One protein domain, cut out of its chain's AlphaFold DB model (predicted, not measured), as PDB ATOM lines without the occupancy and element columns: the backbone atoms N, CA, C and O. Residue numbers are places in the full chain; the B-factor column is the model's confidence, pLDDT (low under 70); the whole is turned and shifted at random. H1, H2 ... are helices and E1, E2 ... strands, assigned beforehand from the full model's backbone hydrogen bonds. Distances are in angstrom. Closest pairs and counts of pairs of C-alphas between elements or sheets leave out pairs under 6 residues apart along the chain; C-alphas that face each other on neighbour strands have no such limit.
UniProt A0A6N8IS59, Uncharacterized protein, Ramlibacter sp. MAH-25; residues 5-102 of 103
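Overview. This is residues 5 to 102 of the 103 residues of an uncharacterized protein of Ramlibacter sp. MAH-25 (UniProt A0A6N8IS59). A twisted sheet of four strands has one face covered by the long helix H2, which runs along the strands, and by the shorter H3, which folds back beside H2 over the edge strand E4. The small helix H1 is on the opposite face, near E1. The 98 printed residues hold H1, E1, E2, E3, E4, H2 and H3 in chain order, class mixed; the sheet, E1 - E2 - E3 - E4, is antiparallel throughout. The whole is compact, radius of gyration of the C-alphas 13.3 A, spanning 39 by 29 by 20 A.

Along the chain. E1 is residues 21 to 28, 21.0 A long, and bends by 51 degrees at residue 24. E2 is residues 32 to 38, E3 45 to 51 and E4 55 to 61. H2, residues 64 to 87, measures 36.5 A, from C-alpha 64 at (-25.455, -2.297, 50.171). H3 is residues 92 to 101, 14.3 A, ending with C-alpha 101 at (-38.961, -15.303, 56.509). H1 is residues 6 to 9, 5.7 A.

Arrangement. The strands form a meander, each the antiparallel neighbour of the one before. Within hydrogen-bond range are N 26 and O 34, 2.9 A, N 35 and O 48, 2.8 A, and N 49 and O 57, 2.8 A. H2 is over E2 and E3, height 8.5 A; the closest C-alphas of H2 and E3 are Ala 67 and Tyr 45, 6.6 A. H2, with residues 77 to 81 alone, touches H3, opposite ways at a shallow tilt of 17 degrees, a helical hairpin; Ile 81 and Pro 94 have the closest C-alphas, 6.2 A. H3 has every O i to N i+4 pair within range, H2 18 of 20; H1 is too short for one.

Size, cuts and confidence. The C-alphas farthest apart, of Asp 39 and Ser 87, are 39.9 A apart. The printed part has no cut; the link H1 to E1 is long. Residues 85 to 89 are under pLDDT 70.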
ATOM      1  N   SER A   5     -35.933  -6.590  33.544       94.88
ATOM      2  CA  SER A   5     -35.887  -5.201  34.016       94.88
ATOM      3  C   SER A   5     -37.259  -4.543  33.882       94.88
ATOM      4  O   SER A   5     -37.840  -4.563  32.795       94.88
ATOM      5  N   PHE A   6     -37.740  -3.920  34.957       94.06
ATOM      6  CA  PHE A   6     -39.019  -3.217  34.939       94.06
ATOM      7  C   PHE A   6     -38.963  -1.999  34.004       94.06
ATOM      8  O   PHE A   6     -37.947  -1.299  33.952       94.06
ATOM      9  N   GLU A   7     -40.023  -1.796  33.214       92.25
ATOM     10  CA  GLU A   7     -40.177  -0.701  32.239       92.25
ATOM     11  C   GLU A   7     -38.905  -0.383  31.429       92.25
ATOM     12  O   GLU A   7     -38.525   0.777  31.248       92.25
ATOM     13  N   ASN A   8     -38.197  -1.413  30.951       89.56
ATOM     14  CA  ASN A   8     -36.943  -1.261  30.199       89.56
ATOM     15  C   ASN A   8     -35.888  -0.394  30.918       89.56
ATOM     16  O   ASN A   8     -35.145   0.344  30.270       89.56
ATOM     17  N   ARG A   9     -35.808  -0.488  32.255       91.81
ATOM     18  CA  ARG A   9     -34.895   0.276  33.130       91.81
ATOM     19  C   ARG A   9     -35.150   1.781  33.178       91.81
ATOM     20  O   ARG A   9     -34.314   2.509  33.708       91.81
ATOM     21  N   THR A  10     -36.274   2.265  32.659       94.69
ATOM     22  CA  THR A  10     -36.593   3.702  32.693       94.69
ATOM     23  C   THR A  10     -36.752   4.227  34.120       94.69
ATOM     24  O   THR A  10     -36.495   5.404  34.355       94.69
ATOM     25  N   THR A  11     -37.091   3.363  35.082       96.06
ATOM     26  CA  THR A  11     -37.203   3.692  36.511       96.06
ATOM     27  C   THR A  11     -35.859   3.830  37.230       96.06
ATOM     28  O   THR A  11     -35.803   4.442  38.294       96.06
ATOM     29  N   ILE A  12     -34.760   3.310  36.674       97.81
ATOM     30  CA  ILE A  12     -33.444   3.382  37.322       97.81
ATOM     31  C   ILE A  12     -32.992   4.842  37.425       97.81
ATOM     32  O   ILE A  12     -33.009   5.587  36.447       97.81
ATOM     33  N   GLY A  13     -32.557   5.246  38.618       97.50
ATOM     34  CA  GLY A  13     -32.176   6.625  38.917       97.50
ATOM     35  C   GLY A  13     -33.351   7.540  39.279       97.50
ATOM     36  O   GLY A  13     -33.108   8.676  39.683       97.50
ATOM     37  N   GLN A  14     -34.598   7.071  39.170       97.81
ATOM     38  CA  GLN A  14     -35.764   7.799  39.668       97.81
ATOM     39  C   GLN A  14     -35.961   7.577  41.172       97.81
ATOM     40  O   GLN A  14     -35.343   6.700  41.779       97.81
ATOM     41  N   THR A  15     -36.836   8.385  41.768       97.94
ATOM     42  CA  THR A  15     -37.262   8.222  43.158       97.94
ATOM     43  C   THR A  15     -38.235   7.052  43.281       97.94
ATOM     44  O   THR A  15     -39.216   6.993  42.540       97.94
ATOM     45  N   GLY A  16     -37.966   6.132  44.206       96.38
ATOM     46  CA  GLY A  16     -38.845   5.009  44.507       96.38
ATOM     47  C   GLY A  16     -39.836   5.295  45.639       96.38
ATOM     48  O   GLY A  16     -39.999   6.428  46.097       96.38
ATOM     49  N   SER A  17     -40.535   4.241  46.058       96.19
ATOM     50  CA  SER A  17     -41.567   4.265  47.101       96.19
ATOM     51  C   SER A  17     -41.065   4.766  48.454       96.19
ATOM     52  O   SER A  17     -41.779   5.500  49.131       96.19
ATOM     53  N   GLU A  18     -39.824   4.440  48.816       97.75
ATOM     54  CA  GLU A  18     -39.230   4.784  50.114       97.75
ATOM     55  C   GLU A  18     -38.411   6.085  50.060       97.75
ATOM     56  O   GLU A  18     -37.586   6.388  50.934       97.75
ATOM     57  N   SER A  19     -38.679   6.903  49.035       97.88
ATOM     58  CA  SER A  19     -38.001   8.170  48.741       97.88
ATOM     59  C   SER A  19     -36.504   8.034  48.437       97.88
ATOM     60  O   SER A  19     -35.794   9.039  48.448       97.88
ATOM     61  N   GLY A  20     -36.018   6.820  48.161       97.88
ATOM     62  CA  GLY A  20     -34.647   6.573  47.732       97.88
ATOM     63  C   GLY A  20     -34.500   6.621  46.213       97.88
ATOM     64  O   GLY A  20     -35.470   6.736  45.465       97.88
ATOM     65  N   VAL A  21     -33.263   6.524  45.733       98.56
ATOM     66  CA  VAL A  21     -32.940   6.379  44.312       98.56
ATOM     67  C   VAL A  21     -32.986   4.903  43.937       98.56
ATOM     68  O   VAL A  21     -32.256   4.092  44.511       98.56
ATOM     69  N   ILE A  22     -33.793   4.551  42.940       98.69
ATOM     70  CA  ILE A  22     -33.892   3.182  42.432       98.69
ATOM     71  C   ILE A  22     -32.566   2.774  41.779       98.69
ATOM     72  O   ILE A  22     -32.114   3.400  40.816       98.69
ATOM     73  N   VAL A  23     -31.966   1.689  42.273       98.25
ATOM     74  CA  VAL A  23     -30.715   1.116  41.741       98.25
ATOM     75  C   VAL A  23     -30.902  -0.256  41.102       98.25
ATOM     76  O   VAL A  23     -30.123  -0.626  40.224       98.25
ATOM     77  N   ARG A  24     -31.942  -1.004  41.488       98.12
ATOM     78  CA  ARG A  24     -32.375  -2.238  40.810       98.12
ATOM     79  C   ARG A  24     -33.894  -2.272  40.778       98.12
ATOM     80  O   ARG A  24     -34.526  -1.943  41.774       98.12
ATOM     81  N   ASP A  25     -34.465  -2.691  39.659       98.31
ATOM     82  CA  ASP A  25     -35.912  -2.800  39.503       98.31
ATOM     83  C   ASP A  25     -36.237  -3.906  38.503       98.31
ATOM     84  O   ASP A  25     -35.833  -3.846  37.333       98.31
ATOM     85  N   SER A  26     -36.919  -4.937  38.986       97.88
ATOM     86  CA  SER A  26     -37.191  -6.150  38.229       97.88
ATOM     87  C   SER A  26     -38.651  -6.550  38.359       97.88
ATOM     88  O   SER A  26     -39.240  -6.460  39.433       97.88
ATOM     89  N   GLU A  27     -39.213  -7.062  37.271       97.56
ATOM     90  CA  GLU A  27     -40.556  -7.625  37.215       97.56
ATOM     91  C   GLU A  27     -40.504  -9.069  36.726       97.56
ATOM     92  O   GLU A  27     -39.679  -9.447  35.891       97.56
ATOM     93  N   HIS A  28     -41.381  -9.893  37.281       96.12
ATOM     94  CA  HIS A  28     -41.570 -11.271  36.887       96.12
ATOM     95  C   HIS A  28     -42.873 -11.393  36.078       96.12
ATOM     96  O   HIS A  28     -43.916 -10.930  36.550       96.12
ATOM     97  N   PRO A  29     -42.881 -12.071  34.909       93.88
ATOM     98  CA  PRO A  29     -44.066 -12.160  34.042       93.88
ATOM     99  C   PRO A  29     -45.309 -12.806  34.671       93.88
ATOM    100  O   PRO A  29     -46.406 -12.671  34.141       93.88
ATOM    101  N   LEU A  30     -45.145 -13.521  35.790       92.88
ATOM    102  CA  LEU A  30     -46.259 -14.074  36.572       92.88
ATOM    103  C   LEU A  30     -46.893 -13.057  37.543       92.88
ATOM    104  O   LEU A  30     -47.766 -13.432  38.315       92.88
ATOM    105  N   GLY A  31     -46.487 -11.786  37.496       93.56
ATOM    106  CA  GLY A  31     -47.149 -10.696  38.213       93.56
ATOM    107  C   GLY A  31     -46.514 -10.332  39.553       93.56
ATOM    108  O   GLY A  31     -47.229 -10.153  40.537       93.56
ATOM    109  N   ALA A  32     -45.187 -10.203  39.602       96.38
ATOM    110  CA  ALA A  32     -44.489  -9.667  40.772       96.38
ATOM    111  C   ALA A  32     -43.438  -8.633  40.382       96.38
ATOM    112  O   ALA A  32     -42.873  -8.707  39.295       96.38
ATOM    113  N   ARG A  33     -43.132  -7.711  41.294       97.94
ATOM    114  CA  ARG A  33     -42.076  -6.704  41.137       97.94
ATOM    115  C   ARG A  33     -41.232  -6.632  42.399       97.94
ATOM    116  O   ARG A  33     -41.746  -6.835  43.497       97.94
ATOM    117  N   ILE A  34     -39.947  -6.350  42.237       98.69
ATOM    118  CA  ILE A  34     -39.004  -6.114  43.329       98.69
ATOM    119  C   ILE A  34     -38.052  -4.980  42.949       98.69
ATOM    120  O   ILE A  34     -37.470  -4.963  41.863       98.69
ATOM    121  N   THR A  35     -37.893  -4.034  43.865       98.75
ATOM    122  CA  THR A  35     -37.154  -2.791  43.667       98.75
ATOM    123  C   THR A  35     -36.187  -2.596  44.831       98.75
ATOM    124  O   THR A  35     -36.592  -2.699  45.982       98.75
ATOM    125  N   LEU A  36     -34.914  -2.326  44.535       98.75
ATOM    126  CA  LEU A  36     -33.908  -1.888  45.504       98.75
ATOM    127  C   LEU A  36     -33.699  -0.385  45.339       98.75
ATOM    128  O   LEU A  36     -33.301   0.079  44.263       98.75
ATOM    129  N   GLU A  37     -33.907   0.354  46.418       98.69
ATOM    130  CA  GLU A  37     -33.622   1.780  46.524       98.69
ATOM    131  C   GLU A  37     -32.402   2.005  47.427       98.69
ATOM    132  O   GLU A  37     -32.174   1.255  48.380       98.69
ATOM    133  N   LYS A  38     -31.631   3.057  47.143       98.44
ATOM    134  CA  LYS A  38     -30.571   3.572  48.020       98.44
ATOM    135  C   LYS A  38     -30.874   4.998  48.470       98.44
ATOM    136  O   LYS A  38     -31.635   5.695  47.807       98.44
ATOM    137  N   ASP A  39     -30.214   5.455  49.525       98.00
ATOM    138  CA  ASP A  39     -30.331   6.818  50.055       98.00
ATOM    139  C   ASP A  39     -31.791   7.183  50.413       98.00
ATOM    140  O   ASP A  39     -32.251   8.296  50.166       98.00
ATOM    141  N   GLY A  40     -32.534   6.211  50.961       95.44
ATOM    142  CA  GLY A  40     -33.932   6.369  51.367       95.44
ATOM    143  C   GLY A  40     -34.107   7.182  52.653       95.44
ATOM    144  O   GLY A  40     -33.164   7.423  53.409       95.44
ATOM    145  N   SER A  41     -35.348   7.592  52.925       94.19
ATOM    146  CA  SER A  41     -35.667   8.453  54.078       94.19
ATOM    147  C   SER A  41     -35.615   7.733  55.435       94.19
ATOM    148  O   SER A  41     -35.302   8.353  56.451       94.19
ATOM    149  N   VAL A  42     -35.913   6.429  55.450       96.44
ATOM    150  CA  VAL A  42     -35.957   5.587  56.659       96.44
ATOM    151  C   VAL A  42     -34.623   4.881  56.906       96.44
ATOM    152  O   VAL A  42     -34.151   4.825  58.040       96.44
ATOM    153  N   ALA A  43     -34.009   4.343  55.851       97.38
ATOM    154  CA  ALA A  43     -32.748   3.615  55.918       97.38
ATOM    155  C   ALA A  43     -31.913   3.822  54.641       97.38
ATOM    156  O   ALA A  43     -32.477   4.145  53.591       97.38
ATOM    157  N   PRO A  44     -30.586   3.591  54.699       98.00
ATOM    158  CA  PRO A  44     -29.701   3.753  53.547       98.00
ATOM    159  C   PRO A  44     -30.083   2.901  52.336       98.00
ATOM    160  O   PRO A  44     -29.846   3.323  51.211       98.00
ATOM    161  N   TYR A  45     -30.673   1.726  52.550       98.75
ATOM    162  CA  TYR A  45     -31.180   0.872  51.483       98.75
ATOM    163  C   TYR A  45     -32.547   0.316  51.866       98.75
ATOM    164  O   TYR A  45     -32.797   0.008  53.035       98.75
ATOM    165  N   SER A  46     -33.418   0.150  50.879       98.69
ATOM    166  CA  SER A  46     -34.701  -0.527  51.062       98.69
ATOM    167  C   SER A  46     -35.021  -1.421  49.877       98.69
ATOM    168  O   SER A  46     -34.655  -1.120  48.742       98.69
ATOM    169  N   ILE A  47     -35.677  -2.542  50.154       98.75
ATOM    170  CA  ILE A  47     -36.208  -3.438  49.134       98.75
ATOM    171  C   ILE A  47     -37.715  -3.434  49.280       98.75
ATOM    172  O   ILE A  47     -38.215  -3.918  50.292       98.75
ATOM    173  N   THR A  48     -38.416  -2.943  48.266       98.69
ATOM    174  CA  THR A  48     -39.873  -3.039  48.170       98.69
ATOM    175  C   THR A  48     -40.214  -4.088  47.123       98.69
ATOM    176  O   THR A  48     -39.736  -4.024  45.991       98.69
ATOM    177  N   CYS A  49     -41.038  -5.067  47.480       98.44
ATOM    178  CA  CYS A  49     -41.529  -6.079  46.556       98.44
ATOM    179  C   CYS A  49     -43.024  -6.330  46.721       98.44
ATOM    180  O   CYS A  49     -43.644  -5.931  47.703       98.44
ATOM    181  N   GLY A  50     -43.619  -7.004  45.744       96.19
ATOM    182  CA  GLY A  50     -45.014  -7.401  45.825       96.19
ATOM    183  C   GLY A  50     -45.424  -8.383  44.743       96.19
ATOM    184  O   GLY A  50     -44.797  -8.466  43.687       96.19
ATOM    185  N   ILE A  51     -46.511  -9.099  45.021       95.44
ATOM    186  CA  ILE A  51     -47.273  -9.882  44.045       95.44
ATOM    187  C   ILE A  51     -48.541  -9.082  43.757       95.44
ATOM    188  O   ILE A  51     -49.291  -8.751  44.684       95.44
ATOM    189  N   TYR A  52     -48.775  -8.742  42.491       93.50
ATOM    190  CA  TYR A  52     -49.858  -7.845  42.105       93.50
ATOM    191  C   TYR A  52     -51.224  -8.378  42.549       93.50
ATOM    192  O   TYR A  52     -51.586  -9.521  42.283       93.50
ATOM    193  N   GLY A  53     -51.984  -7.525  43.242       90.31
ATOM    194  CA  GLY A  53     -53.296  -7.873  43.795       90.31
ATOM    195  C   GLY A  53     -53.261  -8.743  45.057       90.31
ATOM    196  O   GLY A  53     -54.327  -9.090  45.555       90.31
ATOM    197  N   CYS A  54     -52.079  -9.078  45.585       91.94
ATOM    198  CA  CYS A  54     -51.931  -9.944  46.755       91.94
ATOM    199  C   CYS A  54     -51.198  -9.254  47.912       91.94
ATOM    200  O   CYS A  54     -51.778  -9.092  48.983       91.94
ATOM    201  N   MET A  55     -49.952  -8.813  47.707       94.81
ATOM    202  CA  MET A  55     -49.149  -8.212  48.777       94.81
ATOM    203  C   MET A  55     -48.189  -7.136  48.277       94.81
ATOM    204  O   MET A  55     -47.761  -7.155  47.122       94.81
ATOM    205  N   VAL A  56     -47.818  -6.247  49.197       97.12
ATOM    206  CA  VAL A  56     -46.660  -5.355  49.107       97.12
ATOM    207  C   VAL A  56     -45.900  -5.482  50.421       97.12
ATOM    208  O   VAL A  56     -46.515  -5.507  51.488       97.12
ATOM    209  N   HIS A  57     -44.582  -5.588  50.342       98.06
ATOM    210  CA  HIS A  57     -43.714  -5.813  51.482       98.06
ATOM    211  C   HIS A  57     -42.396  -5.054  51.294       98.06
ATOM    212  O   HIS A  57     -41.810  -5.082  50.211       98.06
ATOM    213  N   THR A  58     -41.934  -4.393  52.355       98.44
ATOM    214  CA  THR A  58     -40.740  -3.545  52.327       98.44
ATOM    215  C   THR A  58     -39.809  -3.903  53.471       98.44
ATOM    216  O   THR A  58     -40.246  -4.009  54.615       98.44
ATOM    217  N   ARG A  59     -38.515  -4.025  53.161       98.38
ATOM    218  CA  ARG A  59     -37.441  -4.252  54.137       98.38
ATOM    219  C   ARG A  59     -36.389  -3.173  54.056       98.38
ATOM    220  O   ARG A  59     -36.115  -2.641  52.981       98.38
ATOM    221  N   PHE A  60     -35.760  -2.905  55.191       98.50
ATOM    222  CA  PHE A  60     -34.773  -1.847  55.352       98.50
ATOM    223  C   PHE A  60     -33.417  -2.425  55.746       98.50
ATOM    224  O   PHE A  60     -33.334  -3.324  56.579       98.50
ATOM    225  N   PHE A  61     -32.349  -1.876  55.170       98.44
ATOM    226  CA  PHE A  61     -30.983  -2.351  55.375       98.44
ATOM    227  C   PHE A  61     -30.019  -1.176  55.551       98.44
ATOM    228  O   PHE A  61     -30.191  -0.105  54.965       98.44
ATOM    229  N   SER A  62     -28.958  -1.392  56.329       98.19
ATOM    230  CA  SER A  62     -27.896  -0.399  56.534       98.19
ATOM    231  C   SER A  62     -26.715  -0.541  55.572       98.19
ATOM    232  O   SER A  62     -25.893   0.370  55.500       98.19
ATOM    233  N   ALA A  63     -26.598  -1.665  54.856       97.94
ATOM    234  CA  ALA A  63     -25.450  -1.973  54.005       97.94
ATOM    235  C   ALA A  63     -25.863  -2.468  52.611       97.94
ATOM    236  O   ALA A  63     -26.717  -3.343  52.474       97.94
ATOM    237  N   GLU A  64     -25.182  -1.965  51.578       97.62
ATOM    238  CA  GLU A  64     -25.455  -2.297  50.171       97.62
ATOM    239  C   GLU A  64     -25.298  -3.784  49.864       97.62
ATOM    240  O   GLU A  64     -26.102  -4.371  49.142       97.62
ATOM    241  N   GLN A  65     -24.234  -4.387  50.400       98.06
ATOM    242  CA  GLN A  65     -23.910  -5.784  50.142       98.06
ATOM    243  C   GLN A  65     -24.991  -6.708  50.706       98.06
ATOM    244  O   GLN A  65     -25.411  -7.642  50.026       98.06
ATOM    245  N   GLU A  66     -25.462  -6.422  51.920       98.38
ATOM    246  CA  GLU A  66     -26.550  -7.162  52.554       98.38
ATOM    247  C   GLU A  66     -27.853  -6.984  51.771       98.38
ATOM    248  O   GLU A  66     -28.467  -7.974  51.383       98.38
ATOM    249  N   ALA A  67     -28.228  -5.743  51.443       98.44
ATOM    250  CA  ALA A  67     -29.420  -5.462  50.647       98.44
ATOM    251  C   ALA A  67     -29.378  -6.161  49.277       98.44
ATOM    252  O   ALA A  67     -30.363  -6.746  48.833       98.44
ATOM    253  N   SER A  68     -28.223  -6.174  48.611       98.25
ATOM    254  CA  SER A  68     -28.067  -6.844  47.316       98.25
ATOM    255  C   SER A  68     -28.235  -8.360  47.416       98.25
ATOM    256  O   SER A  68     -28.901  -8.943  46.567       98.25
ATOM    257  N   GLN A  69     -27.682  -8.992  48.457       98.44
ATOM    258  CA  GLN A  69     -27.866 -10.427  48.706       98.44
ATOM    259  C   GLN A  69     -29.325 -10.757  49.044       98.44
ATOM    260  O   GLN A  69     -29.880 -11.729  48.536       98.44
ATOM    261  N   GLN A  70     -29.957  -9.936  49.883       98.62
ATOM    262  CA  GLN A  70     -31.350 -10.120  50.284       98.62
ATOM    263  C   GLN A  70     -32.311  -9.917  49.114       98.62
ATOM    264  O   GLN A  70     -33.283 -10.655  49.010       98.62
ATOM    265  N   PHE A  71     -32.008  -9.003  48.188       98.69
ATOM    266  CA  PHE A  71     -32.771  -8.841  46.951       98.69
ATOM    267  C   PHE A  71     -32.822 -10.147  46.157       98.69
ATOM    268  O   PHE A  71     -33.899 -10.561  45.735       98.69
ATOM    269  N   ASP A  72     -31.676 -10.808  45.971       98.31
ATOM    270  CA  ASP A  72     -31.602 -12.042  45.186       98.31
ATOM    271  C   ASP A  72     -32.349 -13.194  45.878       98.31
ATOM    272  O   ASP A  72     -33.074 -13.943  45.223       98.31
ATOM    273  N   LEU A  73     -32.241 -13.296  47.209       98.44
ATOM    274  CA  LEU A  73     -32.981 -14.284  48.003       98.44
ATOM    275  C   LEU A  73     -34.496 -14.052  47.944       98.44
ATOM    276  O   LEU A  73     -35.254 -14.982  47.681       98.44
ATOM    277  N   MET A  74     -34.943 -12.809  48.139       98.44
ATOM    278  CA  MET A  74     -36.361 -12.449  48.073       98.44
ATOM    279  C   MET A  74     -36.931 -12.676  46.668       98.44
ATOM    280  O   MET A  74     -38.033 -13.199  46.536       98.44
ATOM    281  N   ALA A  75     -36.185 -12.331  45.614       97.94
ATOM    282  CA  ALA A  75     -36.593 -12.576  44.232       97.94
ATOM    283  C   ALA A  75     -36.751 -14.077  43.927       97.94
ATOM    284  O   ALA A  75     -37.711 -14.468  43.260       97.94
ATOM    285  N   ALA A  76     -35.849 -14.923  44.435       96.81
ATOM    286  CA  ALA A  76     -35.939 -16.373  44.272       96.81
ATOM    287  C   ALA A  76     -37.168 -16.964  44.989       96.81
ATOM    288  O   ALA A  76     -37.884 -17.780  44.407       96.81
ATOM    289  N   GLU A  77     -37.457 -16.520  46.215       96.94
ATOM    290  CA  GLU A  77     -38.634 -16.990  46.961       96.94
ATOM    291  C   GLU A  77     -39.952 -16.501  46.343       96.94
ATOM    292  O   GLU A  77     -40.891 -17.284  46.192       96.94
ATOM    293  N   LEU A  78     -40.019 -15.245  45.884       96.19
ATOM    294  CA  LEU A  78     -41.164 -14.747  45.112       96.19
ATOM    295  C   LEU A  78     -41.399 -15.596  43.856       96.19
ATOM    296  O   LEU A  78     -42.532 -15.974  43.566       96.19
ATOM    297  N   GLU A  79     -40.339 -15.933  43.118       95.19
ATOM    298  CA  GLU A  79     -40.439 -16.790  41.935       95.19
ATOM    299  C   GLU A  79     -40.955 -18.198  42.278       95.19
ATOM    300  O   GLU A  79     -41.753 -18.754  41.519       95.19
ATOM    301  N   SER A  80     -40.545 -18.758  43.420       93.88
ATOM    302  CA  SER A  80     -41.045 -20.039  43.935       93.88
ATOM    303  C   SER A  80     -42.561 -19.989  44.179       93.88
ATOM    304  O   SER A  80     -43.315 -20.784  43.613       93.88
ATOM    305  N   ILE A  81     -43.030 -18.967  44.904       93.31
ATOM    306  CA  ILE A  81     -44.455 -18.751  45.207       93.31
ATOM    307  C   ILE A  81     -45.291 -18.631  43.924       93.31
ATOM    308  O   ILE A  81     -46.367 -19.225  43.813       93.31
ATOM    309  N   LEU A  82     -44.801 -17.879  42.936       91.44
ATOM    310  CA  LEU A  82     -45.500 -17.663  41.664       91.44
ATOM    311  C   LEU A  82     -45.587 -18.931  40.803       91.44
ATOM    312  O   LEU A  82     -46.542 -19.098  40.047       91.44
ATOM    313  N   LYS A  83     -44.592 -19.821  40.875       89.06
ATOM    314  CA  LYS A  83     -44.600 -21.084  40.119       89.06
ATOM    315  C   LYS A  83     -45.548 -22.111  40.729       89.06
ATOM    316  O   LYS A  83     -46.231 -22.809  39.981       89.06
ATOM    317  N   ASP A  84     -45.624 -22.169  42.053       84.00
ATOM    318  CA  ASP A  84     -46.472 -23.130  42.766       84.00
ATOM    319  C   ASP A  84     -47.966 -22.771  42.683       84.00
ATOM    320  O   ASP A  84     -48.833 -23.648  42.639       84.00
ATOM    321  N   SER A  85     -48.285 -21.480  42.569       69.06
ATOM    322  CA  SER A  85     -49.661 -20.962  42.503       69.06
ATOM    323  C   SER A  85     -50.386 -21.201  41.172       69.06
ATOM    324  O   SER A  85     -51.606 -21.049  41.105       69.06
ATOM    325  N   GLY A  86     -49.700 -21.688  40.131       58.69
ATOM    326  CA  GLY A  86     -50.326 -22.103  38.866       58.69
ATOM    327  C   GLY A  86     -51.289 -23.299  38.978       58.69
ATOM    328  O   GLY A  86     -51.938 -23.646  37.991       58.69
ATOM    329  N   SER A  87     -51.389 -23.929  40.157       57.06
ATOM    330  CA  SER A  87     -52.158 -25.162  40.391       57.06
ATOM    331  C   SER A  87     -53.410 -24.987  41.276       57.06
ATOM    332  O   SER A  87     -54.254 -25.881  41.331       57.06
ATOM    333  N   GLY A  88     -53.588 -23.845  41.950       51.66
ATOM    334  CA  GLY A  88     -54.729 -23.615  42.843       51.66
ATOM    335  C   GLY A  88     -54.635 -22.274  43.567       51.66
ATOM    336  O   GLY A  88     -53.568 -21.889  44.022       51.66
ATOM    337  N   ASN A  89     -55.761 -21.568  43.652       60.81
ATOM    338  CA  ASN A  89     -55.921 -20.149  44.006       60.81
ATOM    339  C   ASN A  89     -55.512 -19.713  45.440       60.81
ATOM    340  O   ASN A  89     -56.011 -18.691  45.907       60.81
ATOM    341  N   ASP A  90     -54.649 -20.440  46.156       76.06
ATOM    342  CA  ASP A  90     -54.282 -20.108  47.541       76.06
ATOM    343  C   ASP A  90     -52.839 -19.598  47.665       76.06
ATOM    344  O   ASP A  90     -51.890 -20.338  47.921       76.06
ATOM    345  N   LEU A  91     -52.680 -18.293  47.442       82.50
ATOM    346  CA  LEU A  91     -51.421 -17.575  47.650       82.50
ATOM    347  C   LEU A  91     -51.205 -17.157  49.112       82.50
ATOM    348  O   LEU A  91     -50.109 -16.708  49.441       82.50
ATOM    349  N   LEU A  92     -52.212 -17.280  49.984       83.56
ATOM    350  CA  LEU A  92     -52.175 -16.664  51.313       83.56
ATOM    351  C   LEU A  92     -51.131 -17.320  52.219       83.56
ATOM    352  O   LEU A  92     -50.317 -16.616  52.814       83.56
ATOM    353  N   ASP A  93     -51.098 -18.652  52.270       89.81
ATOM    354  CA  ASP A  93     -50.145 -19.392  53.104       89.81
ATOM    355  C   ASP A  93     -48.678 -19.181  52.666       89.81
ATOM    356  O   ASP A  93     -47.838 -18.853  53.511       89.81
ATOM    357  N   PRO A  94     -48.312 -19.323  51.372       92.94
ATOM    358  CA  PRO A  94     -46.951 -19.035  50.921       92.94
ATOM    359  C   PRO A  94     -46.525 -17.579  51.144       92.94
ATOM    360  O   PRO A  94     -45.385 -17.336  51.531       92.94
ATOM    361  N   VAL A  95     -47.432 -16.617  50.943       93.56
ATOM    362  CA  VAL A  95     -47.155 -15.191  51.181       93.56
ATOM    363  C   VAL A  95     -46.966 -14.896  52.668       93.56
ATOM    364  O   VAL A  95     -46.059 -14.148  53.024       93.56
ATOM    365  N   GLY A  96     -47.755 -15.517  53.546       94.12
ATOM    366  CA  GLY A  96     -47.554 -15.416  54.992       94.12
ATOM    367  C   GLY A  96     -46.152 -15.874  55.399       94.12
ATOM    368  O   GLY A  96     -45.427 -15.134  56.058       94.12
ATOM    369  N   ARG A  97     -45.720 -17.042  54.902       95.31
ATOM    370  CA  ARG A  97     -44.360 -17.554  55.143       95.31
ATOM    371  C   ARG A  97     -43.273 -16.638  54.582       95.31
ATOM    372  O   ARG A  97     -42.239 -16.485  55.222       95.31
ATOM    373  N   PHE A  98     -43.503 -16.022  53.422       97.19
ATOM    374  CA  PHE A  98     -42.570 -15.052  52.847       97.19
ATOM    375  C   PHE A  98     -42.344 -13.869  53.790       97.19
ATOM    376  O   PHE A  98     -41.203 -13.531  54.084       97.19
ATOM    377  N   VAL A  99     -43.422 -13.273  54.306       96.06
ATOM    378  CA  VAL A  99     -43.335 -12.128  55.226       96.06
ATOM    379  C   VAL A  99     -42.676 -12.519  56.554       96.06
ATOM    380  O   VAL A  99     -41.936 -11.731  57.130       96.06
ATOM    381  N   GLU A 100     -42.896 -13.740  57.042       96.62
ATOM    382  CA  GLU A 100     -42.229 -14.236  58.254       96.62
ATOM    383  C   GLU A 100     -40.730 -14.503  58.041       96.62
ATOM    384  O   GLU A 100     -39.916 -14.242  58.928       96.62
ATOM    385  N   GLN A 101     -40.353 -15.027  56.872       97.06
ATOM    386  CA  GLN A 101     -38.961 -15.303  56.509       97.06
ATOM    387  C   GLN A 101     -38.165 -14.020  56.252       97.06
ATOM    388  O   GLN A 101     -36.970 -13.956  56.555       97.06
ATOM    389  N   PHE A 102     -38.822 -13.008  55.691       96.44
ATOM    390  CA  PHE A 102     -38.245 -11.717  55.359       96.44
ATOM    391  C   PHE A 102     -38.976 -10.625  56.154       96.44
ATOM    392  O   PHE A 102     -39.874  -9.999  55.612       96.44
TER     393      PHE A 102